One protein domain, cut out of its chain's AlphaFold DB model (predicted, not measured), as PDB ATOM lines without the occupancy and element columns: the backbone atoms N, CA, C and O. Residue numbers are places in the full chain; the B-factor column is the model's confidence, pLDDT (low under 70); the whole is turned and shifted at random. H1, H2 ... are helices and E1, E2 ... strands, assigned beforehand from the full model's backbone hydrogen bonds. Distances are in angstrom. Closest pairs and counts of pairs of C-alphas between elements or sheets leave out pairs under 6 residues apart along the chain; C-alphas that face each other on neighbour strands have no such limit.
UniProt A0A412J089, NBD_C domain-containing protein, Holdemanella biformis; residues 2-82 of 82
ATOM      1  N   GLU A   2     136.011 139.254 109.860       95.19
ATOM      2  CA  GLU A   2     137.079 138.287 109.607       95.19
ATOM      3  C   GLU A   2     137.866 137.935 110.873       95.19
ATOM      4  O   GLU A   2     138.101 136.764 111.143       95.19
ATOM      5  N   SER A   3     138.217 138.924 111.708       95.56
ATOM      6  CA  SER A   3     138.928 138.674 112.974       95.56
ATOM      7  C   SER A   3     138.121 137.804 113.948       95.56
ATOM      8  O   SER A   3     138.694 136.957 114.633       95.56
ATOM      9  N   LEU A   4     136.793 137.964 113.997       97.44
ATOM     10  CA  LEU A   4     135.927 137.119 114.822       97.44
ATOM     11  C   LEU A   4     135.879 135.690 114.269       97.44
ATOM     12  O   LEU A   4     136.087 134.743 115.021       97.44
ATOM     13  N   LEU A   5     135.662 135.537 112.960       96.88
ATOM     14  CA  LEU A   5     135.592 134.225 112.306       96.88
ATOM     15  C   LEU A   5     136.927 133.473 112.380       96.88
ATOM     16  O   LEU A   5     136.950 132.277 112.645       96.88
ATOM     17  N   SER A   6     138.043 134.187 112.239       96.56
ATOM     18  CA  SER A   6     139.396 133.666 112.429       96.56
ATOM     19  C   SER A   6     139.604 133.120 113.848       96.56
ATOM     20  O   SER A   6     140.039 131.980 114.020       96.56
ATOM     21  N   LYS A   7     139.193 133.879 114.877       97.38
ATOM     22  CA  LYS A   7     139.227 133.418 116.275       97.38
ATOM     23  C   LYS A   7     138.335 132.199 116.507       97.38
ATOM     24  O   LYS A   7     138.750 131.294 117.225       97.38
ATOM     25  N   LEU A   8     137.149 132.153 115.899       97.31
ATOM     26  CA  LEU A   8     136.240 131.006 115.994       97.31
ATOM     27  C   LEU A   8     136.810 129.758 115.309       97.31
ATOM     28  O   LEU A   8     136.752 128.680 115.891       97.31
ATOM     29  N   GLY A   9     137.421 129.894 114.130       96.75
ATOM     30  CA  GLY A   9     138.092 128.786 113.445       96.75
ATOM     31  C   GLY A   9     139.246 128.214 114.272       96.75
ATOM     32  O   GLY A   9     139.327 127.004 114.481       96.75
ATOM     33  N   ALA A  10     140.090 129.085 114.833       96.31
ATOM     34  CA  ALA A  10     141.162 128.667 115.737       96.31
ATOM     35  C   ALA A  10     140.624 128.033 117.033       96.31
ATOM     36  O   ALA A  10     141.206 127.076 117.541       96.31
ATOM     37  N   PHE A  11     139.514 128.550 117.570       97.62
ATOM     38  CA  PHE A  11     138.840 127.968 118.727       97.62
ATOM     39  C   PHE A  11     138.316 126.561 118.419       97.62
ATOM     40  O   PHE A  11     138.583 125.647 119.193       97.62
ATOM     41  N   ALA A  12     137.630 126.360 117.294       97.06
ATOM     42  CA  ALA A  12     137.125 125.052 116.888       97.06
ATOM     43  C   ALA A  12     138.269 124.035 116.745       97.06
ATOM     44  O   ALA A  12     138.230 122.973 117.359       97.06
ATOM     45  N   TYR A  13     139.349 124.395 116.049       95.62
ATOM     46  CA  TYR A  13     140.527 123.529 115.949       95.62
ATOM     47  C   TYR A  13     141.098 123.148 117.331       95.62
ATOM     48  O   TYR A  13     141.333 121.974 117.611       95.62
ATOM     49  N   LYS A  14     141.248 124.121 118.244       95.75
ATOM     50  CA  LYS A  14     141.730 123.872 119.617       95.75
ATOM     51  C   LYS A  14     140.805 122.981 120.449       95.75
ATOM     52  O   LYS A  14     141.273 122.362 121.397       95.75
ATOM     53  N   ASN A  15     139.522 122.913 120.105       96.88
ATOM     54  CA  ASN A  15     138.521 122.083 120.779       96.88
ATOM     55  C   ASN A  15     138.269 120.753 120.048       96.88
ATOM     56  O   ASN A  15     137.185 120.191 120.154       96.88
ATOM     57  N   ALA A  16     139.270 120.244 119.320       94.38
ATOM     58  CA  ALA A  16     139.257 118.932 118.669       94.38
ATOM     59  C   ALA A  16     138.171 118.739 117.595       94.38
ATOM     60  O   ALA A  16     137.865 117.607 117.217       94.38
ATOM     61  N   TYR A  17     137.629 119.829 117.041       96.44
ATOM     62  CA  TYR A  17     136.890 119.729 115.788       96.44
ATOM     63  C   TYR A  17     137.871 119.353 114.678       96.44
ATOM     64  O   TYR A  17     138.905 119.994 114.491       96.44
ATOM     65  N   ASN A  18     137.536 118.303 113.942       95.38
ATOM     66  CA  ASN A  18     138.402 117.709 112.928       95.38
ATOM     67  C   ASN A  18     138.167 118.281 111.521       95.38
ATOM     68  O   ASN A  18     138.870 117.907 110.589       95.38
ATOM     69  N   ARG A  19     137.193 119.179 111.346       96.12
ATOM     70  CA  ARG A  19     136.840 119.725 110.037       96.12
ATOM     71  C   ARG A  19     136.427 121.186 110.116       96.12
ATOM     72  O   ARG A  19     135.627 121.560 110.969       96.12
ATOM     73  N   LEU A  20     136.931 121.990 109.184       96.94
ATOM     74  CA  LEU A  20     136.477 123.358 108.943       96.94
ATOM     75  C   LEU A  20     136.140 123.553 107.466       96.94
ATOM     76  O   LEU A  20     136.990 123.369 106.598       96.94
ATOM     77  N   ILE A  21     134.907 123.980 107.199       97.00
ATOM     78  CA  ILE A  21     134.432 124.356 105.865       97.00
ATOM     79  C   ILE A  21     134.177 125.858 105.892       97.00
ATOM     80  O   ILE A  21     133.338 126.340 106.654       97.00
ATOM     81  N   VAL A  22     134.925 126.610 105.091       96.12
ATOM     82  CA  VAL A  22     134.919 128.074 105.112       96.12
ATOM     83  C   VAL A  22     134.521 128.599 103.744       96.12
ATOM     84  O   VAL A  22     135.080 128.185 102.733       96.12
ATOM     85  N   ALA A  23     133.579 129.542 103.717       94.62
ATOM     86  CA  ALA A  23     133.212 130.271 102.510       94.62
ATOM     87  C   ALA A  23     133.609 131.750 102.605       94.62
ATOM     88  O   ALA A  23     133.411 132.402 103.630       94.62
ATOM     89  N   GLY A  24     134.147 132.275 101.505       94.44
ATOM     90  CA  GLY A  24     134.640 133.646 101.383       94.44
ATOM     91  C   GLY A  24     136.166 133.699 101.378       94.44
ATOM     92  O   GLY A  24     136.821 133.083 102.220       94.44
ATOM     93  N   GLY A  25     136.739 134.430 100.418       93.69
ATOM     94  CA  GLY A  25     138.194 134.502 100.230       93.69
ATOM     95  C   GLY A  25     138.911 135.165 101.409       93.69
ATOM     96  O   GLY A  25     139.862 134.603 101.946       93.69
ATOM     97  N   GLU A  26     138.407 136.310 101.868       95.06
ATOM     98  CA  GLU A  26     138.984 137.062 102.994       95.06
ATOM     99  C   GLU A  26     138.886 136.265 104.303       95.06
ATOM    100  O   GLU A  26     139.868 136.139 105.035       95.06
ATOM    101  N   THR A  27     137.732 135.636 104.556       95.56
ATOM    102  CA  THR A  27     137.519 134.751 105.713       95.56
ATOM    103  C   THR A  27     138.454 133.543 105.686       95.56
ATOM    104  O   THR A  27     139.073 133.221 106.702       95.56
ATOM    105  N   SER A  28     138.596 132.893 104.527       95.00
ATOM    106  CA  SER A  28     139.497 131.749 104.339       95.00
ATOM    107  C   SER A  28     140.952 132.135 104.599       95.00
ATOM    108  O   SER A  28     141.660 131.423 105.315       95.00
ATOM    109  N   GLY A  29     141.385 133.293 104.092       94.38
ATOM    110  CA  GLY A  29     142.720 133.832 104.347       94.38
ATOM    111  C   GLY A  29     142.957 134.127 105.829       94.38
ATOM    112  O   GLY A  29     143.984 133.732 106.384       94.38
ATOM    113  N   ALA A  30     141.987 134.749 106.502       96.31
ATOM    114  CA  ALA A  30     142.080 135.076 107.922       96.31
ATOM    115  C   ALA A  30     142.115 133.829 108.829       96.31
ATOM    116  O   ALA A  30     142.851 133.813 109.818       96.31
ATOM    117  N   ILE A  31     141.343 132.782 108.513       95.62
ATOM    118  CA  ILE A  31     141.372 131.507 109.253       95.62
ATOM    119  C   ILE A  31     142.695 130.778 109.015       95.62
ATOM    120  O   ILE A  31     143.346 130.377 109.977       95.62
ATOM    121  N   THR A  32     143.135 130.660 107.761       94.19
ATOM    122  CA  THR A  32     144.391 129.967 107.425       94.19
ATOM    123  C   THR A  32     145.592 130.649 108.082       94.19
ATOM    124  O   THR A  32     146.440 129.974 108.661       94.19
ATOM    125  N   SER A  33     145.613 131.987 108.098       94.31
ATOM    126  CA  SER A  33     146.656 132.770 108.777       94.31
ATOM    127  C   SER A  33     146.691 132.520 110.288       94.31
ATOM    128  O   SER A  33     147.766 132.435 110.871       94.31
ATOM    129  N   ALA A  34     145.530 132.378 110.938       95.19
ATOM    130  CA  ALA A  34     145.467 132.118 112.377       95.19
ATOM    131  C   ALA A  34     145.789 130.667 112.759       95.19
ATOM    132  O   ALA A  34     146.322 130.435 113.843       95.19
ATOM    133  N   LEU A  35     145.472 129.700 111.893       94.94
ATOM    134  CA  LEU A  35     145.851 128.297 112.086       94.94
ATOM    135  C   LEU A  35     147.346 128.062 111.819       94.94
ATOM    136  O   LEU A  35     147.932 127.165 112.420       94.94
ATOM    137  N   ASN A  36     147.964 128.890 110.970       94.94
ATOM    138  CA  ASN A  36     149.401 128.901 110.683       94.94
ATOM    139  C   ASN A  36     149.962 127.539 110.226       94.94
ATOM    140  O   ASN A  36     151.085 127.155 110.560       94.94
ATOM    141  N   PHE A  37     149.173 126.794 109.451       94.62
ATOM    142  CA  PHE A  37     149.647 125.608 108.743       94.62
ATOM    143  C   PHE A  37     150.349 126.024 107.450       94.62
ATOM    144  O   PHE A  37     149.834 126.847 106.695       94.62
ATOM    145  N   THR A  38     151.514 125.440 107.179       94.00
ATOM    146  CA  THR A  38     152.372 125.827 106.046       94.00
ATOM    147  C   THR A  38     152.485 124.755 104.967       94.00
ATOM    148  O   THR A  38     152.931 125.052 103.863       94.00
ATOM    149  N   LEU A  39     152.080 123.517 105.264       96.62
ATOM    150  CA  LEU A  39     152.192 122.383 104.352       96.62
ATOM    151  C   LEU A  39     150.971 121.469 104.468       96.62
ATOM    152  O   LEU A  39     150.610 121.041 105.571       96.62
ATOM    153  N   PHE A  40     150.387 121.131 103.320       97.69
ATOM    154  CA  PHE A  40     149.158 120.352 103.215       97.69
ATOM    155  C   PHE A  40     149.310 119.207 102.215       97.69
ATOM    156  O   PHE A  40     149.954 119.365 101.177       97.69
ATOM    157  N   TYR A  41     148.654 118.087 102.499       98.19
ATOM    158  CA  TYR A  41     148.251 117.136 101.474       98.19
ATOM    159  C   TYR A  41     146.984 117.651 100.786       98.19
ATOM    160  O   TYR A  41     146.091 118.198 101.440       98.19
ATOM    161  N   ILE A  42     146.917 117.464  99.469       97.56
ATOM    162  CA  ILE A  42     145.720 117.744  98.676       97.56
ATOM    163  C   ILE A  42     144.869 116.476  98.649       97.56
ATOM    164  O   ILE A  42     145.319 115.437  98.167       97.56
ATOM    165  N   GLY A  43     143.668 116.564  99.213       96.38
ATOM    166  CA  GLY A  43     142.673 115.498  99.225       96.38
ATOM    167  C   GLY A  43     141.697 115.593  98.054       96.38
ATOM    168  O   GLY A  43     141.999 116.166  97.006       96.38
ATOM    169  N   LYS A  44     140.503 115.026  98.252       95.81
ATOM    170  CA  LYS A  44     139.413 115.030  97.271       95.81
ATOM    171  C   LYS A  44     139.036 116.453  96.853       95.81
ATOM    172  O   LYS A  44     138.972 117.366  97.677       95.81
ATOM    173  N   GLU A  45     138.750 116.623  95.570       96.19
ATOM    174  CA  GLU A  45     138.180 117.852  95.027       96.19
ATOM    175  C   GLU A  45     136.662 117.867  95.252       96.19
ATOM    176  O   GLU A  45     135.956 116.986  94.763       96.19
ATOM    177  N   ILE A  46     136.163 118.837  96.029       96.25
ATOM    178  CA  ILE A  46     134.728 118.972  96.341       96.25
ATOM    179  C   ILE A  46     134.012 119.721  95.213       96.25
ATOM    180  O   ILE A  46     132.928 119.347  94.788       96.25
ATOM    181  N   ALA A  47     134.650 120.770  94.700       95.25
ATOM    182  CA  ALA A  47     134.214 121.526  93.533       95.25
ATOM    183  C   ALA A  47     135.445 121.960  92.722       95.25
ATOM    184  O   ALA A  47     136.532 122.005  93.301       95.25
ATOM    185  N   PRO A  48     135.308 122.332  91.432       93.81
ATOM    186  CA  PRO A  48     136.446 122.733  90.602       93.81
ATOM    187  C   PRO A  48     137.294 123.822  91.268       93.81
ATOM    188  O   PRO A  48     136.814 124.934  91.457       93.81
ATOM    189  N   GLY A  49     138.537 123.516  91.634       92.38
ATOM    190  CA  GLY A  49     139.446 124.433  92.330       92.38
ATOM    191  C   GLY A  49     139.243 124.547  93.848       92.38
ATOM    192  O   GLY A  49     139.837 125.428  94.468       92.38
ATOM    193  N   VAL A  50     138.432 123.679  94.460       96.69
ATOM    194  CA  VAL A  50     138.189 123.625  95.911       96.69
ATOM    195  C   VAL A  50     138.435 122.204  96.436       96.69
ATOM    196  O   VAL A  50     137.491 121.423  96.598       96.69
ATOM    197  N   PRO A  51     139.703 121.837  96.693       97.00
ATOM    198  CA  PRO A  51     140.046 120.569  97.316       97.00
ATOM    199  C   PRO A  51     139.957 120.617  98.843       97.00
ATOM    200  O   PRO A  51     140.038 121.681  99.465       97.00
ATOM    201  N   THR A  52     139.876 119.440  99.453       97.88
ATOM    202  CA  THR A  52     140.168 119.252 100.875       97.88
ATOM    203  C   THR A  52     141.669 119.414 101.115       97.88
ATOM    204  O   THR A  52     142.489 118.777 100.459       97.88
ATOM    205  N   LEU A  53     142.042 120.257 102.074       97.69
ATOM    206  CA  LEU A  53     143.416 120.488 102.506       97.69
ATOM    207  C   LEU A  53     143.643 119.804 103.855       97.69
ATOM    208  O   LEU A  53     142.923 120.070 104.816       97.69
ATOM    209  N   ILE A  54     144.662 118.953 103.943       97.94
ATOM    210  CA  ILE A  54     144.976 118.197 105.162       97.94
ATOM    211  C   ILE A  54     146.368 118.620 105.642       97.94
ATOM    212  O   ILE A  54     147.349 118.314 104.959       97.94
ATOM    213  N   PRO A  55     146.518 119.336 106.774       97.06
ATOM    214  CA  PRO A  55     147.830 119.747 107.253       97.06
ATOM    215  C   PRO A  55     148.707 118.532 107.556       97.06
ATOM    216  O   PRO A  55     148.298 117.607 108.254       97.06
ATOM    217  N   THR A  56     149.952 118.552 107.092       96.62
ATOM    218  CA  THR A  56     150.867 117.400 107.227       96.62
ATOM    219  C   THR A  56     151.160 117.003 108.678       96.62
ATOM    220  O   THR A  56     151.358 115.826 108.967       96.62
ATOM    221  N   HIS A  57     151.137 117.965 109.604       94.19
ATOM    222  CA  HIS A  57     151.317 117.732 111.041       94.19
ATOM    223  C   HIS A  57     150.021 117.351 111.779       94.19
ATOM    224  O   HIS A  57     150.072 117.053 112.969       94.19
ATOM    225  N   GLN A  58     148.866 117.396 111.106       94.62
ATOM    226  CA  GLN A  58     147.543 117.107 111.668       94.62
ATOM    227  C   GLN A  58     146.704 116.321 110.647       94.62
ATOM    228  O   GLN A  58     145.736 116.851 110.104       94.62
ATOM    229  N   PRO A  59     147.052 115.048 110.383       93.94
ATOM    230  CA  PRO A  59     146.430 114.257 109.318       93.94
ATOM    231  C   PRO A  59     144.934 113.989 109.531       93.94
ATOM    232  O   PRO A  59     144.241 113.639 108.586       93.94
ATOM    233  N   ASN A  60     144.431 114.176 110.754       94.44
ATOM    234  CA  ASN A  60     143.016 114.019 111.087       94.44
ATOM    235  C   ASN A  60     142.212 115.322 110.936       94.44
ATOM    236  O   ASN A  60     141.019 115.317 111.220       94.44
ATOM    237  N   PHE A  61     142.847 116.443 110.573       96.56
ATOM    238  CA  PHE A  61     142.186 117.739 110.444       96.56
ATOM    239  C   PHE A  61     142.003 118.122 108.974       96.56
ATOM    240  O   PHE A  61     142.966 118.176 108.214       96.56
ATOM    241  N   HIS A  62     140.764 118.383 108.568       97.19
ATOM    242  CA  HIS A  62     140.386 118.651 107.184       97.19
ATOM    243  C   HIS A  62     139.925 120.104 107.041       97.19
ATOM    244  O   HIS A  62     139.023 120.563 107.746       97.19
ATOM    245  N   LEU A  63     140.524 120.835 106.107       97.31
ATOM    246  CA  LEU A  63     140.203 122.229 105.829       97.31
ATOM    247  C   LEU A  63     139.707 122.373 104.390       97.31
ATOM    248  O   LEU A  63     140.413 122.028 103.452       97.31
ATOM    249  N   ILE A  64     138.507 122.916 104.207       97.75
ATOM    250  CA  ILE A  64     137.905 123.156 102.892       97.75
ATOM    251  C   ILE A  64     137.674 124.662 102.758       97.75
ATOM    252  O   ILE A  64     136.916 125.253 103.530       97.75
ATOM    253  N   LEU A  65     138.353 125.294 101.797       96.56
ATOM    254  CA  LEU A  65     138.366 126.749 101.612       96.56
ATOM    255  C   LEU A  65     137.700 127.129 100.287       96.56
ATOM    256  O   LEU A  65     138.312 127.059  99.223       96.56
ATOM    257  N   LYS A  66     136.442 127.560 100.348       94.75
ATOM    258  CA  LYS A  66     135.650 127.956  99.183       94.75
ATOM    259  C   LYS A  66     135.697 129.471  99.010       94.75
ATOM    260  O   LYS A  66     135.165 130.217  99.835       94.75
ATOM    261  N   SER A  67     136.253 129.969  97.911       88.38
ATOM    262  CA  SER A  67     136.031 131.378  97.560       88.38
ATOM    263  C   SER A  67     134.577 131.592  97.088       88.38
ATOM    264  O   SER A  67     133.872 130.637  96.754       88.38
ATOM    265  N   GLY A  68     134.079 132.833  97.120       82.06
ATOM    266  CA  GLY A  68     132.637 133.126  97.040       82.06
ATOM    267  C   GLY A  68     131.896 132.446  95.879       82.06
ATOM    268  O   GLY A  68     130.845 131.846  96.101       82.06
ATOM    269  N   ASN A  69     132.488 132.441  94.680       86.56
ATOM    270  CA  ASN A  69     131.824 132.010  93.441       86.56
ATOM    271  C   ASN A  69     132.017 130.525  93.067       86.56
ATOM    272  O   ASN A  69     131.640 130.130  91.971       86.56
ATOM    273  N   PHE A  70     132.613 129.702  93.935       91.06
ATOM    274  CA  PHE A  70     132.975 128.316  93.595       91.06
ATOM    275  C   PHE A  70     131.966 127.289  94.122       91.06
ATOM    276  O   PHE A  70     131.477 127.446  95.232       91.06
ATOM    277  N   GLY A  71     131.697 126.211  93.387       91.12
ATOM    278  CA  GLY A  71     130.746 125.173  93.815       91.12
ATOM    279  C   GLY A  71     129.275 125.528  93.575       91.12
ATOM    280  O   GLY A  71     128.931 126.655  93.216       91.12
ATOM    281  N   ASN A  72     128.409 124.529  93.734       93.75
ATOM    282  CA  ASN A  72     126.964 124.632  93.526       93.75
ATOM    283  C   ASN A  72     126.231 125.022  94.832       93.75
ATOM    284  O   ASN A  72     126.852 125.367  95.841       93.75
ATOM    285  N   LYS A  73     124.892 124.998  94.811       94.44
ATOM    286  CA  LYS A  73     124.061 125.307  95.990       94.44
ATOM    287  C   LYS A  73     124.127 124.201  97.059       94.44
ATOM    288  O   LYS A  73     123.852 124.473  98.223       94.44
ATOM    289  N   GLU A  74     124.521 122.992  96.673       95.38
ATOM    290  CA  GLU A  74     124.723 121.815  97.520       95.38
ATOM    291  C   GLU A  74     126.139 121.710  98.110       95.38
ATOM    292  O   GLU A  74     126.379 120.826  98.925       95.38
ATOM    293  N   PHE A  75     127.056 122.627  97.782       95.38
ATOM    294  CA  PHE A  75     128.480 122.525  98.120       95.38
ATOM    295  C   PHE A  75     128.756 122.173  99.590       95.38
ATOM    296  O   PHE A  75     129.633 121.370  99.888       95.38
ATOM    297  N   PHE A  76     128.025 122.776 100.532       95.69
ATOM    298  CA  PHE A  76     128.230 122.490 101.953       95.69
ATOM    299  C   PHE A  76     127.800 121.074 102.346       95.69
ATOM    300  O   PHE A  76     128.401 120.510 103.252       95.69
ATOM    301  N   LEU A  77     126.792 120.505 101.682       96.00
ATOM    302  CA  LEU A  77     126.395 119.111 101.879       96.00
ATOM    303  C   LEU A  77     127.478 118.182 101.323       96.00
ATOM    304  O   LEU A  77     127.967 117.322 102.044       96.00
ATOM    305  N   GLU A  78     127.945 118.443 100.100       95.44
ATOM    306  CA  GLU A  78     129.029 117.679  99.464       95.44
ATOM    307  C   GLU A  78     130.327 117.716 100.293       95.44
ATOM    308  O   GLU A  78     131.006 116.704 100.459       95.44
ATOM    309  N   ALA A  79     130.656 118.875 100.871       95.56
ATOM    310  CA  ALA A  79     131.821 119.066 101.734       95.56
ATOM    311  C   ALA A  79     131.713 118.355 103.100       95.56
ATOM    312  O   ALA A  79     132.739 118.101 103.739       95.56
ATOM    313  N   LEU A  80     130.493 118.084 103.575       94.12
ATOM    314  CA  LEU A  80     130.230 117.346 104.818       94.12
ATOM    315  C   LEU A  80     130.207 115.827 104.611       94.12
ATOM    316  O   LEU A  80     130.418 115.100 105.578       94.12
ATOM    317  N   GLU A  81     129.919 115.368 103.392       91.19
ATOM    318  CA  GLU A  81     129.884 113.946 103.023       91.19
ATOM    319  C   GLU A  81     131.256 113.366 102.659       91.19
ATOM    320  O   GLU A  81     131.426 112.146 102.661       91.19
ATOM    321  N   GLU A  82     132.235 114.220 102.347       78.75
ATOM    322  CA  GLU A  82     133.651 113.834 102.408       78.75
ATOM    323  C   GLU A  82     134.108 113.600 103.849       78.75
ATOM    324  O   GLU A  82     135.156 112.977 104.114       78.75
TER     325      GLU A  82
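This is residues 2 to 82 of the 82 residues of the protein "NBD_C domain-containing protein" of Holdemanella biformis (UniProt A0A412J089). A twisted four-stranded sheet lies between helices in three layers, with H1 and H2 on one face and short H3 on the other. H2 covers E1 and E4, while H1 packs on H2 beside E1. The printed part has 81 residues with three named helices and four named strands, ordered H1 E1 H2 E2 E3 E4 H3; the mixed sheet runs E1 E4 E3 E2, and the class is mixed, helices and strands. It is compact, radius of gyration of the C-alphas 11.8 A, spanning 29 by 26 by 20 A.

E1 is residues 19 to 23, E4 62 to 66 and E3 50 to 55. E2, residues 40 to 47, 17.8 A long, bends by 67 degrees at residue 44. H1, residues 2 to 14, 18.2 A long, begins at C-alpha 2 (137.079, 138.287, 109.607). H2 is residues 25 to 35, 15.4 A. H3, residues 75 to 81, ends at C-alpha 81 (129.884, 113.946, 103.023).

E1 and E4 are parallel, with N 22 and O 64 2.9 A apart. E2 E3 E4 form a meander, successive antiparallel neighbours; N 53 and O 63 are 2.8 A apart, as are N 43 and O 52. E1, H2 and E2 form a split strand-helix-strand unit, E4 and E3 between its strands, with a right-handed crossover. H2 runs along the strands, height over the sheet 9.6 A; its C-alpha 28 is 5.8 A from C-alpha 65 of E4, their closest. H3, on the opposite face at 8.6 A, is closest to E2 at C-alphas 79 and 46, 6.1 A. H1 touches H2, closest at C-alphas 6 and 31, 4.3 A, at a steep tilt of 43 degrees. In H1, H2 and H3 every O i to N i+4 pair is within hydrogen-bond range.

The C-alphas farthest apart, of His 57 and Lys 73, are 32.0 A apart. The printed part has no cut and no long link. No printed residue is under 70.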